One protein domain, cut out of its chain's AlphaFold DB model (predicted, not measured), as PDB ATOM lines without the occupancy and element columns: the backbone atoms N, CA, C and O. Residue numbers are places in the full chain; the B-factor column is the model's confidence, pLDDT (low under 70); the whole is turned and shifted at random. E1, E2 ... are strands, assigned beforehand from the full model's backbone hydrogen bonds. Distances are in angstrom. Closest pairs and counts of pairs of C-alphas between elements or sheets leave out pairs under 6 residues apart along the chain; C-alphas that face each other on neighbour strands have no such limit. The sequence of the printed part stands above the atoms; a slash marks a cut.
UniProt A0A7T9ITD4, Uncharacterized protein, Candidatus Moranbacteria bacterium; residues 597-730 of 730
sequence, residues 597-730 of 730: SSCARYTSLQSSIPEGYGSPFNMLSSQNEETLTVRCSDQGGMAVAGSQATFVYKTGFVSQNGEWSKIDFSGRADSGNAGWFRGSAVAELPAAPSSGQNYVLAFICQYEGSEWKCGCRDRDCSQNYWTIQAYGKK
ATOM      1  N   SER A 597     194.234 186.304  71.640       77.19
ATOM      2  CA  SER A 597     195.363 185.827  72.414       77.19
ATOM      3  C   SER A 597     195.772 184.419  71.972       77.19
ATOM      4  O   SER A 597     194.923 183.581  71.659       77.19
ATOM      5  N   SER A 598     197.085 184.158  71.914       84.38
ATOM      6  CA  SER A 598     197.588 182.860  71.445       84.38
ATOM      7  C   SER A 598     197.044 181.724  72.310       84.38
ATOM      8  O   SER A 598     197.100 181.788  73.542       84.38
ATOM      9  N   CYS A 599     196.502 180.713  71.638       91.56
ATOM     10  CA  CYS A 599     195.949 179.496  72.225       91.56
ATOM     11  C   CYS A 599     196.644 178.230  71.698       91.56
ATOM     12  O   CYS A 599     196.227 177.113  72.019       91.56
ATOM     13  N   ALA A 600     197.700 178.413  70.897       92.69
ATOM     14  CA  ALA A 600     198.647 177.370  70.546       92.69
ATOM     15  C   ALA A 600     199.198 176.711  71.820       92.69
ATOM     16  O   ALA A 600     199.529 177.391  72.795       92.69
ATOM     17  N   ARG A 601     199.282 175.379  71.817       92.19
ATOM     18  CA  ARG A 601     199.807 174.583  72.937       92.19
ATOM     19  C   ARG A 601     201.210 174.051  72.673       92.19
ATOM     20  O   ARG A 601     201.945 173.822  73.627       92.19
ATOM     21  N   TYR A 602     201.604 173.892  71.411       94.25
ATOM     22  CA  TYR A 602     202.995 173.642  71.046       94.25
ATOM     23  C   TYR A 602     203.678 174.993  70.837       94.25
ATOM     24  O   TYR A 602     203.693 175.532  69.735       94.25
ATOM     25  N   THR A 603     204.179 175.555  71.940       89.19
ATOM     26  CA  THR A 603     204.812 176.888  72.032       89.19
ATOM     27  C   THR A 603     206.323 176.821  72.273       89.19
ATOM     28  O   THR A 603     206.984 177.845  72.418       89.19
ATOM     29  N   SER A 604     206.894 175.614  72.319       86.94
ATOM     30  CA  SER A 604     208.341 175.406  72.380       86.94
ATOM     31  C   SER A 604     208.763 174.105  71.700       86.94
ATOM     32  O   SER A 604     207.988 173.147  71.640       86.94
ATOM     33  N   LEU A 605     210.033 174.040  71.294       82.56
ATOM     34  CA  LEU A 605     210.698 172.848  70.753       82.56
ATOM     35  C   LEU A 605     210.697 171.628  71.690       82.56
ATOM     36  O   LEU A 605     210.931 170.515  71.236       82.56
ATOM     37  N   GLN A 606     210.451 171.818  72.991       79.06
ATOM     38  CA  GLN A 606     210.361 170.719  73.961       79.06
ATOM     39  C   GLN A 606     208.973 170.062  74.001       79.06
ATOM     40  O   GLN A 606     208.780 169.074  74.707       79.06
ATOM     41  N   SER A 607     208.003 170.593  73.252       86.88
ATOM     42  CA  SER A 607     206.681 169.981  73.116       86.88
ATOM     43  C   SER A 607     206.812 168.637  72.401       86.88
ATOM     44  O   SER A 607     207.337 168.576  71.289       86.88
ATOM     45  N   SER A 608     206.307 167.558  72.998       91.31
ATOM     46  CA  SER A 608     206.279 166.237  72.367       91.31
ATOM     47  C   SER A 608     205.283 166.209  71.201       91.31
ATOM     48  O   SER A 608     204.102 165.896  71.364       91.31
ATOM     49  N   ILE A 609     205.774 166.549  70.008       94.31
ATOM     50  CA  ILE A 609     205.018 166.475  68.754       94.31
ATOM     51  C   ILE A 609     204.650 165.002  68.483       94.31
ATOM     52  O   ILE A 609     205.559 164.156  68.438       94.31
ATOM     53  N   PRO A 610     203.351 164.681  68.299       95.06
ATOM     54  CA  PRO A 610     202.893 163.321  68.038       95.06
ATOM     55  C   PRO A 610     203.616 162.664  66.857       95.06
ATOM     56  O   PRO A 610     204.051 163.322  65.912       95.06
ATOM     57  N   GLU A 611     203.761 161.345  66.916       96.06
ATOM     58  CA  GLU A 611     204.416 160.589  65.853       96.06
ATOM     59  C   GLU A 611     203.620 160.624  64.541       96.06
ATOM     60  O   GLU A 611     202.391 160.613  64.550       96.06
ATOM     61  N   GLY A 612     204.338 160.722  63.416       96.69
ATOM     62  CA  GLY A 612     203.760 160.925  62.084       96.69
ATOM     63  C   GLY A 612     203.515 162.389  61.688       96.69
ATOM     64  O   GLY A 612     203.020 162.625  60.588       96.69
ATOM     65  N   TYR A 613     203.874 163.364  62.532       98.19
ATOM     66  CA  TYR A 613     203.644 164.789  62.266       98.19
ATOM     67  C   TYR A 613     204.914 165.644  62.317       98.19
ATOM     68  O   TYR A 613     205.872 165.353  63.037       98.19
ATOM     69  N   GLY A 614     204.875 166.731  61.549       97.69
ATOM     70  CA  GLY A 614     205.891 167.770  61.481       97.69
ATOM     71  C   GLY A 614     205.757 168.801  62.594       97.69
ATOM     72  O   GLY A 614     204.669 169.029  63.133       97.69
ATOM     73  N   SER A 615     206.865 169.464  62.903       97.25
ATOM     74  CA  SER A 615     206.919 170.521  63.906       97.25
ATOM     75  C   SER A 615     206.153 171.774  63.457       97.25
ATOM     76  O   SER A 615     206.252 172.148  62.284       97.25
ATOM     77  N   PRO A 616     205.434 172.468  64.367       97.69
ATOM     78  CA  PRO A 616     204.903 173.813  64.131       97.69
ATOM     79  C   PRO A 616     205.987 174.902  64.147       97.69
ATOM     80  O   PRO A 616     205.658 176.083  64.058       97.69
ATOM     81  N   PHE A 617     207.261 174.513  64.249       97.06
ATOM     82  CA  PHE A 617     208.440 175.367  64.171       97.06
ATOM     83  C   PHE A 617     209.298 175.004  62.958       97.06
ATOM     84  O   PHE A 617     209.283 173.866  62.480       97.06
ATOM     85  N   ASN A 618     210.090 175.955  62.474       96.69
ATOM     86  CA  ASN A 618     211.034 175.713  61.395       96.69
ATOM     87  C   ASN A 618     212.285 174.956  61.877       96.69
ATOM     88  O   ASN A 618     213.277 175.574  62.252       96.69
ATOM     89  N   MET A 619     212.267 173.626  61.785       96.44
ATOM     90  CA  MET A 619     213.397 172.770  62.183       96.44
ATOM     91  C   MET A 619     214.667 172.932  61.323       96.44
ATOM     92  O   MET A 619     215.733 172.458  61.718       96.44
ATOM     93  N   LEU A 620     214.566 173.579  60.156       95.69
ATOM     94  CA  LEU A 620     215.691 173.854  59.250       95.69
ATOM     95  C   LEU A 620     216.441 175.134  59.663       95.69
ATOM     96  O   LEU A 620     217.656 175.264  59.502       95.69
ATOM     97  N   SER A 621     215.711 176.077  60.261       94.56
ATOM     98  CA  SER A 621     216.233 177.331  60.797       94.56
ATOM     99  C   SER A 621     216.873 177.131  62.170       94.56
ATOM    100  O   SER A 621     216.337 176.459  63.047       94.56
ATOM    101  N   SER A 622     217.998 177.805  62.423       93.81
ATOM    102  CA  SER A 622     218.566 177.880  63.776       93.81
ATOM    103  C   SER A 622     217.691 178.679  64.750       93.81
ATOM    104  O   SER A 622     217.825 178.502  65.960       93.81
ATOM    105  N   GLN A 623     216.798 179.537  64.244       93.19
ATOM    106  CA  GLN A 623     215.879 180.342  65.053       93.19
ATOM    107  C   GLN A 623     214.622 179.563  65.454       93.19
ATOM    108  O   GLN A 623     214.007 179.905  66.459       93.19
ATOM    109  N   ASN A 624     214.283 178.494  64.719       94.69
ATOM    110  CA  ASN A 624     213.094 177.671  64.945       94.69
ATOM    111  C   ASN A 624     211.800 178.502  65.038       94.69
ATOM    112  O   ASN A 624     210.983 178.304  65.937       94.69
ATOM    113  N   GLU A 625     211.621 179.455  64.125       94.44
ATOM    114  CA  GLU A 625     210.444 180.324  64.101       94.44
ATOM    115  C   GLU A 625     209.137 179.541  63.871       94.44
ATOM    116  O   GLU A 625     209.134 178.501  63.208       94.44
ATOM    117  N   GLU A 626     208.018 180.034  64.412       95.31
ATOM    118  CA  GLU A 626     206.701 179.408  64.235       95.31
ATOM    119  C   GLU A 626     206.310 179.354  62.748       95.31
ATOM    120  O   GLU A 626     206.196 180.379  62.073       95.31
ATOM    121  N   THR A 627     206.063 178.145  62.246       96.81
ATOM    122  CA  THR A 627     205.495 177.881  60.918       96.81
ATOM    123  C   THR A 627     204.004 177.565  60.989       96.81
ATOM    124  O   THR A 627     203.313 177.789  60.001       96.81
ATOM    125  N   LEU A 628     203.473 177.097  62.126       97.94
ATOM    126  CA  LEU A 628     202.030 176.935  62.332       97.94
ATOM    127  C   LEU A 628     201.605 177.389  63.731       97.94
ATOM    128  O   LEU A 628     201.910 176.749  64.741       97.94
ATOM    129  N   THR A 629     200.835 178.470  63.780       96.19
ATOM    130  CA  THR A 629     200.357 179.080  65.026       96.19
ATOM    131  C   THR A 629     198.838 179.242  65.014       96.19
ATOM    132  O   THR A 629     198.223 179.304  63.946       96.19
ATOM    133  N   VAL A 630     198.215 179.290  66.194       96.00
ATOM    134  CA  VAL A 630     196.758 179.443  66.343       96.00
ATOM    135  C   VAL A 630     196.440 180.518  67.375       96.00
ATOM    136  O   VAL A 630     196.907 180.480  68.518       96.00
ATOM    137  N   ARG A 631     195.591 181.464  66.975       93.31
ATOM    138  CA  ARG A 631     195.013 182.493  67.852       93.31
ATOM    139  C   ARG A 631     193.527 182.199  68.024       93.31
ATOM    140  O   ARG A 631     192.871 181.881  67.035       93.31
ATOM    141  N   CYS A 632     193.004 182.300  69.243       91.75
ATOM    142  CA  CYS A 632     191.600 181.996  69.530       91.75
ATOM    143  C   CYS A 632     190.812 183.247  69.924       91.75
ATOM    144  O   CYS A 632     191.350 184.176  70.531       91.75
ATOM    145  N   SER A 633     189.517 183.207  69.628       87.50
ATOM    146  CA  SER A 633     188.465 184.053  70.192       87.50
ATOM    147  C   SER A 633     187.372 183.157  70.794       87.50
ATOM    148  O   SER A 633     187.443 181.930  70.703       87.50
ATOM    149  N   ASP A 634     186.328 183.738  71.388       83.62
ATOM    150  CA  ASP A 634     185.159 182.963  71.834       83.62
ATOM    151  C   ASP A 634     184.335 182.357  70.682       83.62
ATOM    152  O   ASP A 634     183.548 181.440  70.911       83.62
ATOM    153  N   GLN A 635     184.511 182.847  69.449       86.50
ATOM    154  CA  GLN A 635     183.758 182.402  68.269       86.50
ATOM    155  C   GLN A 635     184.502 181.362  67.418       86.50
ATOM    156  O   GLN A 635     183.881 180.699  66.590       86.50
ATOM    157  N   GLY A 636     185.816 181.208  67.593       89.81
ATOM    158  CA  GLY A 636     186.637 180.439  66.662       89.81
ATOM    159  C   GLY A 636     188.123 180.451  66.996       89.81
ATOM    160  O   GLY A 636     188.570 181.021  67.992       89.81
ATOM    161  N   GLY A 637     188.901 179.836  66.117       92.19
ATOM    162  CA  GLY A 637     190.333 180.085  66.011       92.19
ATOM    163  C   GLY A 637     190.689 180.609  64.625       92.19
ATOM    164  O   GLY A 637     189.901 180.508  63.692       92.19
ATOM    165  N   MET A 638     191.902 181.121  64.471       95.06
ATOM    166  CA  MET A 638     192.523 181.303  63.162       95.06
ATOM    167  C   MET A 638     193.894 180.643  63.195       95.06
ATOM    168  O   MET A 638     194.754 181.018  64.000       95.06
ATOM    169  N   ALA A 639     194.079 179.654  62.327       96.94
ATOM    170  CA  ALA A 639     195.385 179.091  62.040       96.94
ATOM    171  C   ALA A 639     196.127 180.021  61.080       96.94
ATOM    172  O   ALA A 639     195.570 180.442  60.066       96.94
ATOM    173  N   VAL A 640     197.390 180.308  61.380       96.81
ATOM    174  CA  VAL A 640     198.319 180.970  60.460       96.81
ATOM    175  C   VAL A 640     199.427 179.974  60.154       96.81
ATOM    176  O   VAL A 640     200.164 179.566  61.051       96.81
ATOM    177  N   ALA A 641     199.497 179.561  58.894       98.19
ATOM    178  CA  ALA A 641     200.473 178.624  58.367       98.19
ATOM    179  C   ALA A 641     201.488 179.364  57.491       98.19
ATOM    180  O   ALA A 641     201.116 180.239  56.711       98.19
ATOM    181  N   GLY A 642     202.755 178.974  57.571       97.12
ATOM    182  CA  GLY A 642     203.841 179.482  56.743       97.12
ATOM    183  C   GLY A 642     204.416 180.842  57.160       97.12
ATOM    184  O   GLY A 642     203.804 181.627  57.884       97.12
ATOM    185  N   SER A 643     205.603 181.135  56.634       93.88
ATOM    186  CA  SER A 643     206.338 182.402  56.731       93.88
ATOM    187  C   SER A 643     206.703 182.898  55.322       93.88
ATOM    188  O   SER A 643     206.405 182.236  54.330       93.88
ATOM    189  N   GLN A 644     207.362 184.054  55.176       88.25
ATOM    190  CA  GLN A 644     207.654 184.639  53.850       88.25
ATOM    191  C   GLN A 644     208.421 183.708  52.884       88.25
ATOM    192  O   GLN A 644     208.273 183.847  51.670       88.25
ATOM    193  N   ALA A 645     209.211 182.764  53.410       91.50
ATOM    194  CA  ALA A 645     210.026 181.822  52.639       91.50
ATOM    195  C   ALA A 645     209.385 180.425  52.458       91.50
ATOM    196  O   ALA A 645     210.042 179.515  51.950       91.50
ATOM    197  N   THR A 646     208.123 180.231  52.862       97.25
ATOM    198  CA  THR A 646     207.420 178.940  52.747       97.25
ATOM    199  C   THR A 646     206.419 178.899  51.593       97.25
ATOM    200  O   THR A 646     205.999 179.928  51.058       97.25
ATOM    201  N   PHE A 647     205.972 177.689  51.268       98.00
ATOM    202  CA  PHE A 647     204.796 177.409  50.458       98.00
ATOM    203  C   PHE A 647     203.797 176.603  51.293       98.00
ATOM    204  O   PHE A 647     204.164 175.591  51.885       98.00
ATOM    205  N   VAL A 648     202.539 177.034  51.342       98.50
ATOM    206  CA  VAL A 648     201.468 176.379  52.109       98.50
ATOM    207  C   VAL A 648     200.478 175.744  51.144       98.50
ATOM    208  O   VAL A 648     199.977 176.413  50.238       98.50
ATOM    209  N   TYR A 649     200.183 174.459  51.320       98.50
ATOM    210  CA  TYR A 649     199.158 173.787  50.525       98.50
ATOM    211  C   TYR A 649     197.762 174.301  50.891       98.50
ATOM    212  O   TYR A 649     197.464 174.540  52.061       98.50
ATOM    213  N   LYS A 650     196.879 174.452  49.897       97.69
ATOM    214  CA  LYS A 650     195.575 175.102  50.097       97.69
ATOM    215  C   LYS A 650     194.624 174.383  51.049       97.69
ATOM    216  O   LYS A 650     193.667 174.991  51.501       97.69
ATOM    217  N   THR A 651     194.842 173.102  51.316       98.12
ATOM    218  CA  THR A 651     193.966 172.286  52.156       98.12
ATOM    219  C   THR A 651     194.711 171.875  53.415       98.12
ATOM    220  O   THR A 651     195.834 171.380  53.345       98.12
ATOM    221  N   GLY A 652     194.052 172.064  54.554       98.38
ATOM    222  CA  GLY A 652     194.451 171.552  55.856       98.38
ATOM    223  C   GLY A 652     193.369 170.668  56.461       98.38
ATOM    224  O   GLY A 652     192.341 170.383  55.841       98.38
ATOM    225  N   PHE A 653     193.582 170.284  57.713       98.44
ATOM    226  CA  PHE A 653     192.591 169.550  58.497       98.44
ATOM    227  C   PHE A 653     192.512 170.109  59.913       98.44
ATOM    228  O   PHE A 653     193.515 170.570  60.454       98.44
ATOM    229  N   VAL A 654     191.338 170.034  60.528       97.88
ATOM    230  CA  VAL A 654     191.129 170.359  61.940       97.88
ATOM    231  C   VAL A 654     190.535 169.149  62.653       97.88
ATOM    232  O   VAL A 654     189.590 168.533  62.159       97.88
ATOM    233  N   SER A 655     191.117 168.780  63.794       97.25
ATOM    234  CA  SER A 655     190.600 167.740  64.679       97.25
ATOM    235  C   SER A 655     189.836 168.379  65.823       97.25
ATOM    236  O   SER A 655     190.414 169.156  66.591       97.25
ATOM    237  N   GLN A 656     188.565 168.011  65.957       94.62
ATOM    238  CA  GLN A 656     187.729 168.344  67.107       94.62
ATOM    239  C   GLN A 656     187.129 167.059  67.667       94.62
ATOM    240  O   GLN A 656     186.638 166.224  66.916       94.62
ATOM    241  N   ASN A 657     187.190 166.870  68.988       90.94
ATOM    242  CA  ASN A 657     186.690 165.660  69.663       90.94
ATOM    243  C   ASN A 657     187.254 164.324  69.112       90.94
ATOM    244  O   ASN A 657     186.655 163.273  69.309       90.94
ATOM    245  N   GLY A 658     188.414 164.356  68.444       92.31
ATOM    246  CA  GLY A 658     189.029 163.198  67.781       92.31
ATOM    247  C   GLY A 658     188.603 162.980  66.323       92.31
ATOM    248  O   GLY A 658     189.223 162.171  65.637       92.31
ATOM    249  N   GLU A 659     187.618 163.724  65.815       95.56
ATOM    250  CA  GLU A 659     187.180 163.665  64.417       95.56
ATOM    251  C   GLU A 659     187.921 164.702  63.569       95.56
ATOM    252  O   GLU A 659     188.035 165.867  63.951       95.56
ATOM    253  N   TRP A 660     188.432 164.282  62.409       97.44
ATOM    254  CA  TRP A 660     189.112 165.159  61.455       97.44
ATOM    255  C   TRP A 660     188.141 165.683  60.400       97.44
ATOM    256  O   TRP A 660     187.506 164.906  59.689       97.44
ATOM    257  N   SER A 661     188.096 167.002  60.237       97.38
ATOM    258  CA  SER A 661     187.384 167.674  59.149       97.38
ATOM    259  C   SER A 661     188.353 168.481  58.285       97.38
ATOM    260  O   SER A 661     189.409 168.923  58.741       97.38
ATOM    261  N   LYS A 662     188.025 168.629  56.999       97.94
ATOM    262  CA  LYS A 662     188.826 169.398  56.041       97.94
ATOM    263  C   LYS A 662     188.616 170.898  56.276       97.94
ATOM    264  O   LYS A 662     187.475 171.340  56.372       97.94
ATOM    265  N   ILE A 663     189.698 171.671  56.258       97.50
ATOM    266  CA  ILE A 663     189.669 173.137  56.149       97.50
ATOM    267  C   ILE A 663     190.413 173.569  54.883       97.50
ATOM    268  O   ILE A 663     191.313 172.867  54.414       97.50
ATOM    269  N   ASP A 664     190.065 174.724  54.327       96.31
ATOM    270  CA  ASP A 664     190.832 175.336  53.243       96.31
ATOM    271  C   ASP A 664     191.519 176.608  53.755       96.31
ATOM    272  O   ASP A 664     190.898 177.499  54.334       96.31
ATOM    273  N   PHE A 665     192.831 176.666  53.549       97.12
ATOM    274  CA  PHE A 665     193.641 177.852  53.771       97.12
ATOM    275  C   PHE A 665     193.369 178.896  52.680       97.12
ATOM    276  O   PHE A 665     192.942 178.593  51.566       97.12
ATOM    277  N   SER A 666     193.673 180.144  53.009       92.94
ATOM    278  CA  SER A 666     193.524 181.328  52.175       92.94
ATOM    279  C   SER A 666     194.803 182.156  52.259       92.94
ATOM    280  O   SER A 666     195.223 182.562  53.340       92.94
ATOM    281  N   GLY A 667     195.457 182.407  51.128       92.31
ATOM    282  CA  GLY A 667     196.744 183.105  51.088       92.31
ATOM    283  C   GLY A 667     197.079 183.622  49.695       92.31
ATOM    284  O   GLY A 667     196.255 183.570  48.781       92.31
ATOM    285  N   ARG A 668     198.298 184.132  49.497       89.88
ATOM    286  CA  ARG A 668     198.757 184.589  48.174       89.88
ATOM    287  C   ARG A 668     199.003 183.381  47.267       89.88
ATOM    288  O   ARG A 668     200.037 182.735  47.391       89.88
ATOM    289  N   ALA A 669     198.071 183.084  46.363       92.00
ATOM    290  CA  ALA A 669     198.202 181.976  45.413       92.00
ATOM    291  C   ALA A 669     199.519 182.067  44.627       92.00
ATOM    292  O   ALA A 669     199.880 183.136  44.124       92.00
ATOM    293  N   ASP A 670     200.235 180.948  44.530       92.31
ATOM    294  CA  ASP A 670     201.420 180.862  43.692       92.31
ATOM    295  C   ASP A 670     201.016 180.645  42.230       92.31
ATOM    296  O   ASP A 670     200.334 179.681  41.885       92.31
ATOM    297  N   SER A 671     201.455 181.545  41.353       89.25
ATOM    298  CA  SER A 671     201.077 181.532  39.937       89.25
ATOM    299  C   SER A 671     201.673 180.369  39.139       89.25
ATOM    300  O   SER A 671     201.234 180.135  38.018       89.25
ATOM    301  N   GLY A 672     202.686 179.674  39.671       92.38
ATOM    302  CA  GLY A 672     203.284 178.492  39.045       92.38
ATOM    303  C   GLY A 672     202.725 177.167  39.568       92.38
ATOM    304  O   GLY A 672     202.862 176.151  38.894       92.38
ATOM    305  N   ASN A 673     202.091 177.164  40.746       92.88
ATOM    306  CA  ASN A 673     201.734 175.946  41.473       92.88
ATOM    307  C   ASN A 673     200.277 176.004  41.951       92.88
ATOM    308  O   ASN A 673     199.970 176.439  43.062       92.88
ATOM    309  N   ALA A 674     199.357 175.536  41.104       93.06
ATOM    310  CA  ALA A 674     197.934 175.496  41.428       93.06
ATOM    311  C   ALA A 674     197.675 174.700  42.722       93.06
ATOM    312  O   ALA A 674     198.090 173.552  42.863       93.06
ATOM    313  N   GLY A 675     196.962 175.315  43.669       93.69
ATOM    314  CA  GLY A 675     196.708 174.731  44.989       93.69
ATOM    315  C   GLY A 675     197.757 175.046  46.057       93.69
ATOM    316  O   GLY A 675     197.654 174.503  47.153       93.69
ATOM    317  N   TRP A 676     198.715 175.931  45.778       97.88
ATOM    318  CA  TRP A 676     199.690 176.408  46.755       97.88
ATOM    319  C   TRP A 676     199.594 177.917  46.968       97.88
ATOM    320  O   TRP A 676     199.295 178.682  46.048       97.88
ATOM    321  N   PHE A 677     199.900 178.344  48.187       96.56
ATOM    322  CA  PHE A 677     200.102 179.735  48.559       96.56
ATOM    323  C   PHE A 677     201.584 179.983  48.830       96.56
ATOM    324  O   PHE A 677     202.223 179.191  49.519       96.56
ATOM    325  N   ARG A 678     202.132 181.083  48.312       95.69
ATOM    326  CA  ARG A 678     203.495 181.532  48.610       95.69
ATOM    327  C   ARG A 678     203.476 182.476  49.809       95.69
ATOM    328  O   ARG A 678     202.715 183.444  49.816       95.69
ATOM    329  N   GLY A 679     204.373 182.255  50.760       95.00
ATOM    330  CA  GLY A 679     204.413 182.994  52.014       95.00
ATOM    331  C   GLY A 679     203.528 182.328  53.069       95.00
ATOM    332  O   GLY A 679     203.467 181.101  53.150       95.00
ATOM    333  N   SER A 680     202.815 183.147  53.841       95.88
ATOM    334  CA  SER A 680     201.823 182.684  54.815       95.88
ATOM    335  C   SER A 680     200.421 182.534  54.202       95.88
ATOM    336  O   SER A 680     200.048 183.249  53.266       95.88
ATOM    337  N   ALA A 681     199.619 181.648  54.787       95.75
ATOM    338  CA  ALA A 681     198.192 181.494  54.531       95.75
ATOM    339  C   ALA A 681     197.429 181.331  55.856       95.75
ATOM    340  O   ALA A 681     197.984 180.859  56.850       95.75
ATOM    341  N   VAL A 682     196.155 181.715  55.874       96.69
ATOM    342  CA  VAL A 682     195.288 181.664  57.061       96.69
ATOM    343  C   VAL A 682     194.099 180.738  56.841       96.69
ATOM    344  O   VAL A 682     193.620 180.619  55.718       96.69
ATOM    345  N   ALA A 683     193.619 180.086  57.894       96.81
ATOM    346  CA  ALA A 683     192.365 179.338  57.874       96.81
ATOM    347  C   ALA A 683     191.560 179.651  59.135       96.81
ATOM    348  O   ALA A 683     192.108 179.660  60.241       96.81
ATOM    349  N   GLU A 684     190.261 179.880  58.970       95.31
ATOM    350  CA  GLU A 684     189.325 179.933  60.089       95.31
ATOM    351  C   GLU A 684     189.152 178.527  60.670       95.31
ATOM    352  O   GLU A 684     189.037 177.539  59.941       95.31
ATOM    353  N   LEU A 685     189.158 178.437  61.997       95.38
ATOM    354  CA  LEU A 685     188.913 177.209  62.739       95.38
ATOM    355  C   LEU A 685     187.577 177.324  63.477       95.38
ATOM    356  O   LEU A 685     187.328 178.356  64.110       95.38
ATOM    357  N   PRO A 686     186.756 176.260  63.491       92.38
ATOM    358  CA  PRO A 686     185.580 176.201  64.351       92.38
ATOM    359  C   PRO A 686     185.953 176.431  65.823       92.38
ATOM    360  O   PRO A 686     187.055 176.078  66.267       92.38
ATOM    361  N   ALA A 687     185.014 177.010  66.580       88.69
ATOM    362  CA  ALA A 687     185.154 177.262  68.012       88.69
ATOM    363  C   ALA A 687     185.694 176.020  68.734       88.69
ATOM    364  O   ALA A 687     185.150 174.921  68.598       88.69
ATOM    365  N   ALA A 688     186.781 176.194  69.488       84.69
ATOM    366  CA  ALA A 688     187.354 175.104  70.262       84.69
ATOM    367  C   ALA A 688     186.331 174.648  71.321       84.69
ATOM    368  O   ALA A 688     185.906 175.487  72.124       84.69
ATOM    369  N   PRO A 689     185.940 173.358  71.373       83.12
ATOM    370  CA  PRO A 689     185.144 172.846  72.481       83.12
ATOM    371  C   PRO A 689     185.832 173.143  73.820       83.12
ATOM    372  O   PRO A 689     187.061 173.184  73.926       83.12
ATOM    373  N   SER A 690     185.019 173.365  74.854       81.69
ATOM    374  CA  SER A 690     185.476 173.722  76.204       81.69
ATOM    375  C   SER A 690     186.251 172.604  76.910       81.69
ATOM    376  O   SER A 690     186.911 172.854  77.917       81.69
ATOM    377  N   SER A 691     186.197 171.382  76.381       85.75
ATOM    378  CA  SER A 691     186.981 170.230  76.811       85.75
ATOM    379  C   SER A 691     187.601 169.521  75.603       85.75
ATOM    380  O   SER A 691     187.171 169.695  74.465       85.75
ATOM    381  N   GLY A 692     188.639 168.720  75.859       84.25
ATOM    382  CA  GLY A 692     189.403 168.029  74.820       84.25
ATOM    383  C   GLY A 692     190.616 168.815  74.313       84.25
ATOM    384  O   GLY A 692     190.848 169.974  74.666       84.25
ATOM    385  N   GLN A 693     191.433 168.140  73.507       89.19
ATOM    386  CA  GLN A 693     192.567 168.731  72.806       89.19
ATOM    387  C   GLN A 693     192.227 168.765  71.319       89.19
ATOM    388  O   GLN A 693     191.916 167.728  70.738       89.19
ATOM    389  N   ASN A 694     192.268 169.958  70.732       95.56
ATOM    390  CA  ASN A 694     191.990 170.162  69.318       95.56
ATOM    391  C   ASN A 694     193.313 170.344  68.577       95.56
ATOM    392  O   ASN A 694     194.308 170.780  69.167       95.56
ATOM    393  N   TYR A 695     193.330 170.022  67.290       97.56
ATOM    394  CA  TYR A 695     194.537 170.099  66.467       97.56
ATOM    395  C   TYR A 695     194.222 170.729  65.120       97.56
ATOM    396  O   TYR A 695     193.134 170.534  64.589       97.56
ATOM    397  N   VAL A 696     195.186 171.434  64.540       98.19
ATOM    398  CA  VAL A 696     195.161 171.844  63.136       98.19
ATOM    399  C   VAL A 696     196.389 171.294  62.420       98.19
ATOM    400  O   VAL A 696     197.483 171.255  62.988       98.19
ATOM    401  N   LEU A 697     196.186 170.862  61.175       98.56
ATOM    402  CA  LEU A 697     197.211 170.410  60.245       98.56
ATOM    403  C   LEU A 697     197.326 171.368  59.066       98.56
ATOM    404  O   LEU A 697     196.325 171.708  58.429       98.56
ATOM    405  N   ALA A 698     198.563 171.713  58.725       98.62
ATOM    406  CA  ALA A 698     198.921 172.397  57.490       98.62
ATOM    407  C   ALA A 698     200.076 171.652  56.809       98.62
ATOM    408  O   ALA A 698     200.966 171.131  57.481       98.62
ATOM    409  N   PHE A 699     200.088 171.610  55.478       98.56
ATOM    410  CA  PHE A 699     201.232 171.090  54.729       98.56
ATOM    411  C   PHE A 699     202.076 172.275  54.257       98.56
ATOM    412  O   PHE A 699     201.651 173.047  53.395       98.56
ATOM    413  N   ILE A 700     203.232 172.462  54.897       98.50
ATOM    414  CA  ILE A 700     204.075 173.655  54.759       98.50
ATOM    415  C   ILE A 700     205.445 173.217  54.256       98.50
ATOM    416  O   ILE A 700     206.149 172.489  54.949       98.50
ATOM    417  N   CYS A 701     205.825 173.677  53.070       98.38
ATOM    418  CA  CYS A 701     207.099 173.376  52.435       98.38
ATOM    419  C   CYS A 701     208.060 174.564  52.493       98.38
ATOM    420  O   CYS A 701     207.659 175.719  52.346       98.38
ATOM    421  N   GLN A 702     209.342 174.265  52.651       97.31
ATOM    422  CA  GLN A 702     210.464 175.190  52.521       97.31
ATOM    423  C   GLN A 702     211.448 174.649  51.488       97.31
ATOM    424  O   GLN A 702     211.491 173.443  51.247       97.31
ATOM    425  N   TYR A 703     212.220 175.534  50.865       95.69
ATOM    426  CA  TYR A 703     213.237 175.141  49.895       95.69
ATOM    427  C   TYR A 703     214.624 175.274  50.519       95.69
ATOM    428  O   TYR A 703     215.093 176.388  50.760       95.69
ATOM    429  N   GLU A 704     215.283 174.146  50.767       95.38
ATOM    430  CA  GLU A 704     216.631 174.081  51.332       95.38
ATOM    431  C   GLU A 704     217.460 173.058  50.548       95.38
ATOM    432  O   GLU A 704     216.927 172.085  50.029       95.38
ATOM    433  N   GLY A 705     218.771 173.278  50.404       91.62
ATOM    434  CA  GLY A 705     219.666 172.251  49.855       91.62
ATOM    435  C   GLY A 705     219.374 171.819  48.408       91.62
ATOM    436  O   GLY A 705     219.867 170.781  47.983       91.62
ATOM    437  N   SER A 706     218.616 172.618  47.643       94.25
ATOM    438  CA  SER A 706     218.047 172.312  46.312       94.25
ATOM    439  C   SER A 706     216.855 171.338  46.270       94.25
ATOM    440  O   SER A 706     216.461 170.894  45.193       94.25
ATOM    441  N   GLU A 707     216.224 171.068  47.413       96.88
ATOM    442  CA  GLU A 707     215.033 170.223  47.535       96.88
ATOM    443  C   GLU A 707     213.902 170.909  48.329       96.88
ATOM    444  O   GLU A 707     214.111 171.871  49.069       96.88
ATOM    445  N   TRP A 708     212.670 170.421  48.150       97.00
ATOM    446  CA  TRP A 708     211.519 170.857  48.943       97.00
ATOM    447  C   TRP A 708     211.371 169.980  50.185       97.00
ATOM    448  O   TRP A 708     211.166 168.771  50.082       97.00
ATOM    449  N   LYS A 709     211.432 170.622  51.348       97.88
ATOM    450  CA  LYS A 709     211.320 170.031  52.680       97.88
ATOM    451  C   LYS A 709     209.979 170.430  53.296       97.88
ATOM    452  O   LYS A 709     209.750 171.618  53.526       97.88
ATOM    453  N   CYS A 710     209.071 169.481  53.519       98.31
ATOM    454  CA  CYS A 710     207.685 169.769  53.903       98.31
ATOM    455  C   CYS A 710     207.323 169.200  55.278       98.31
ATOM    456  O   CYS A 710     207.389 167.995  55.494       98.31
ATOM    457  N   GLY A 711     206.906 170.069  56.200       97.31
ATOM    458  CA  GLY A 711     206.513 169.700  57.561       97.31
ATOM    459  C   GLY A 711     207.599 168.937  58.314       97.31
ATOM    460  O   GLY A 711     207.374 167.836  58.802       97.31
ATOM    461  N   CYS A 712     208.797 169.507  58.397       97.56
ATOM    462  CA  CYS A 712     209.937 168.863  59.037       97.56
ATOM    463  C   CYS A 712     209.684 168.574  60.523       97.56
ATOM    464  O   CYS A 712     209.276 169.456  61.283       97.56
ATOM    465  N   ARG A 713     209.934 167.332  60.951       95.75
ATOM    466  CA  ARG A 713     209.883 166.925  62.368       95.75
ATOM    467  C   ARG A 713     211.211 167.165  63.091       95.75
ATOM    468  O   ARG A 713     211.226 167.449  64.283       95.75
ATOM    469  N   ASP A 714     212.304 167.085  62.345       95.50
ATOM    470  CA  ASP A 714     213.686 167.259  62.772       95.50
ATOM    471  C   ASP A 714     214.457 168.077  61.722       95.50
ATOM    472  O   ASP A 714     213.894 168.505  60.710       95.50
ATOM    473  N   ARG A 715     215.741 168.332  61.993       95.75
ATOM    474  CA  ARG A 715     216.611 169.146  61.139       95.75
ATOM    475  C   ARG A 715     217.024 168.450  59.840       95.75
ATOM    476  O   ARG A 715     217.279 169.133  58.856       95.75
ATOM    477  N   ASP A 716     217.095 167.122  59.832       95.88
ATOM    478  CA  ASP A 716     217.495 166.370  58.639       95.88
ATOM    479  C   ASP A 716     216.355 166.348  57.610       95.88
ATOM    480  O   ASP A 716     216.598 166.289  56.402       95.88
ATOM    481  N   CYS A 717     215.104 166.410  58.090       97.19
ATOM    482  CA  CYS A 717     213.884 166.467  57.289       97.19
ATOM    483  C   CYS A 717     213.913 165.436  56.148       97.19
ATOM    484  O   CYS A 717     213.751 165.733  54.960       97.19
ATOM    485  N   SER A 718     214.209 164.195  56.540       96.25
ATOM    486  CA  SER A 718     214.371 163.042  55.647       96.25
ATOM    487  C   SER A 718     213.045 162.531  55.073       96.25
ATOM    488  O   SER A 718     213.038 161.788  54.093       96.25
ATOM    489  N   GLN A 719     211.923 162.932  55.674       96.69
ATOM    490  CA  GLN A 719     210.566 162.612  55.248       96.69
ATOM    491  C   GLN A 719     209.683 163.855  55.357       96.69
ATOM    492  O   GLN A 719     209.882 164.695  56.235       96.69
ATOM    493  N   ASN A 720     208.689 163.937  54.473       97.75
ATOM    494  CA  ASN A 720     207.689 164.995  54.493       97.75
ATOM    495  C   ASN A 720     206.510 164.600  55.392       97.75
ATOM    496  O   ASN A 720     205.955 163.513  55.222       97.75
ATOM    497  N   TYR A 721     206.077 165.496  56.280       98.44
ATOM    498  CA  TYR A 721     204.929 165.280  57.168       98.44
ATOM    499  C   TYR A 721     203.918 166.432  57.082       98.44
ATOM    500  O   TYR A 721     204.172 167.482  56.496       98.44
ATOM    501  N   TRP A 722     202.754 166.252  57.707       98.62
ATOM    502  CA  TRP A 722     201.839 167.357  57.997       98.62
ATOM    503  C   TRP A 722     202.291 168.072  59.270       98.62
ATOM    504  O   TRP A 722     202.435 167.431  60.311       98.62
ATOM    505  N   THR A 723     202.493 169.387  59.208       98.44
ATOM    506  CA  THR A 723     202.790 170.203  60.388       98.44
ATOM    507  C   THR A 723     201.559 170.267  61.288       98.44
ATOM    508  O   THR A 723     200.480 170.620  60.810       98.44
ATOM    509  N   ILE A 724     201.723 169.956  62.580       98.31
ATOM    510  CA  ILE A 724     200.635 169.941  63.570       98.31
ATOM    511  C   ILE A 724     200.786 171.043  64.621       98.31
ATOM    512  O   ILE A 724     201.860 171.244  65.182       98.31
ATOM    513  N   GLN A 725     199.682 171.716  64.944       97.69
ATOM    514  CA  GLN A 725     199.584 172.619  66.091       97.69
ATOM    515  C   GLN A 725     198.364 172.241  66.933       97.69
ATOM    516  O   GLN A 725     197.255 172.110  66.414       97.69
ATOM    517  N   ALA A 726     198.564 172.059  68.237       96.38
ATOM    518  CA  ALA A 726     197.479 171.820  69.181       96.38
ATOM    519  C   ALA A 726     196.900 173.154  69.671       96.38
ATOM    520  O   ALA A 726     197.644 174.096  69.938       96.38
ATOM    521  N   TYR A 727     195.582 173.232  69.836       95.31
ATOM    522  CA  TYR A 727     194.890 174.429  70.314       95.31
ATOM    523  C   TYR A 727     193.718 174.080  71.246       95.31
ATOM    524  O   TYR A 727     193.262 172.935  71.330       95.31
ATOM    525  N   GLY A 728     193.233 175.069  71.990       91.69
ATOM    526  CA  GLY A 728     192.072 174.923  72.866       91.69
ATOM    527  C   GLY A 728     191.629 176.260  73.443       91.69
ATOM    528  O   GLY A 728     192.322 177.261  73.274       91.69
ATOM    529  N   LYS A 729     190.490 176.286  74.140       85.75
ATOM    530  CA  LYS A 729     190.079 177.485  74.877       85.75
ATOM    531  C   LYS A 729     191.107 177.817  75.977       85.75
ATOM    532  O   LYS A 729     191.771 176.908  76.488       85.75
ATOM    533  N   LYS A 730     191.264 179.112  76.270       72.06
ATOM    534  CA  LYS A 730     192.048 179.605  77.410       72.06
ATOM    535  C   LYS A 730     191.334 179.387  78.738       72.06
ATOM    536  O   LYS A 730     190.085 179.414  78.726       72.06
TER     537      LYS A 730
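What this domain is: This is residues 597 to 730 of the 730 residues of an uncharacterized protein of Candidatus Moranbacteria bacterium (UniProt A0A7T9ITD4). Two strongly twisted sheets lie partly face to face as a sandwich, a branched one of E1, E2, E3, E6, E7, E9 and E10 and a smaller one in the order E5, E4, E8, E11; the E9 and E10 hairpin reaches past the smaller sheet at one end. The long opening stretch, residues 597 to 627, has no named element, and its residues 613 to 614 pair with E11. The printed part has 134 residues, with no named helix and eleven named strands, E1 to E11 along the chain; neighbour strands in both sheets are antiparallel. The class is all strand, though under half of the residues, 62, are in named elements. The whole is compact, with a radius of gyration of the C-alphas of 13.9 A and spans of 44 by 33 by 25 A.

Where its parts are: In the branched sheet, E7, residues 676 to 686, is the longest strand at 22.6 A and bends by 113 degrees at residue 679. Its other strands are E1, residues 628 to 632, from C-alpha 628 at (202.030, 176.935, 62.332); E2, 636 to 641, 16.2 A; E3, 646 to 649; E6, 666 to 669; E9, 700 to 704; and E10, 707 to 710. The other sheet holds E4, 651 to 656, 16.7 A; E5, 659 to 664, 16.6 A; E8, 694 to 698; and E11, 722 to 727, 15.8 A, to C-alpha 727 at (194.890, 174.429, 70.314).

How they stand to each other: E2 and E3 lie on one side of E7 and E6 on the other side; N 683 and O 639 are 2.9 A apart, N 677 and O 648 2.8 A, and N 682 and O 666 2.8 A. E1 and E2 are a hairpin, with N 638 and O 631 at 2.8 A. E9 is a neighbour of E3, with N 701 and O 647 at 2.8 A, and forms a hairpin with E10, with N 709 and O 702 at 2.8 A. In the other sheet, N 661 and O 654 of the hairpin E4 and E5 are 2.9 A apart, N 655 and O 695 of E4 and E8 2.8 A, and N 696 and O 725 of E8 and E11 2.9 A. The facing parts of the sheets are 9.4 A centre to centre, their strands at 32 degrees. Across the sandwich, the closest C-alphas of E1 and E11, those of Leu 628 and Gln 725, are 6.2 A apart.

The domain as a whole: The C-alphas of Ser 690 and Ser 706, the two farthest apart, are 44.2 A apart. The printed part has no cut, and E10 to E11 is a long link of 11 residues. The mean pLDDT of the printed part is 94.0, and no printed residue is under 70.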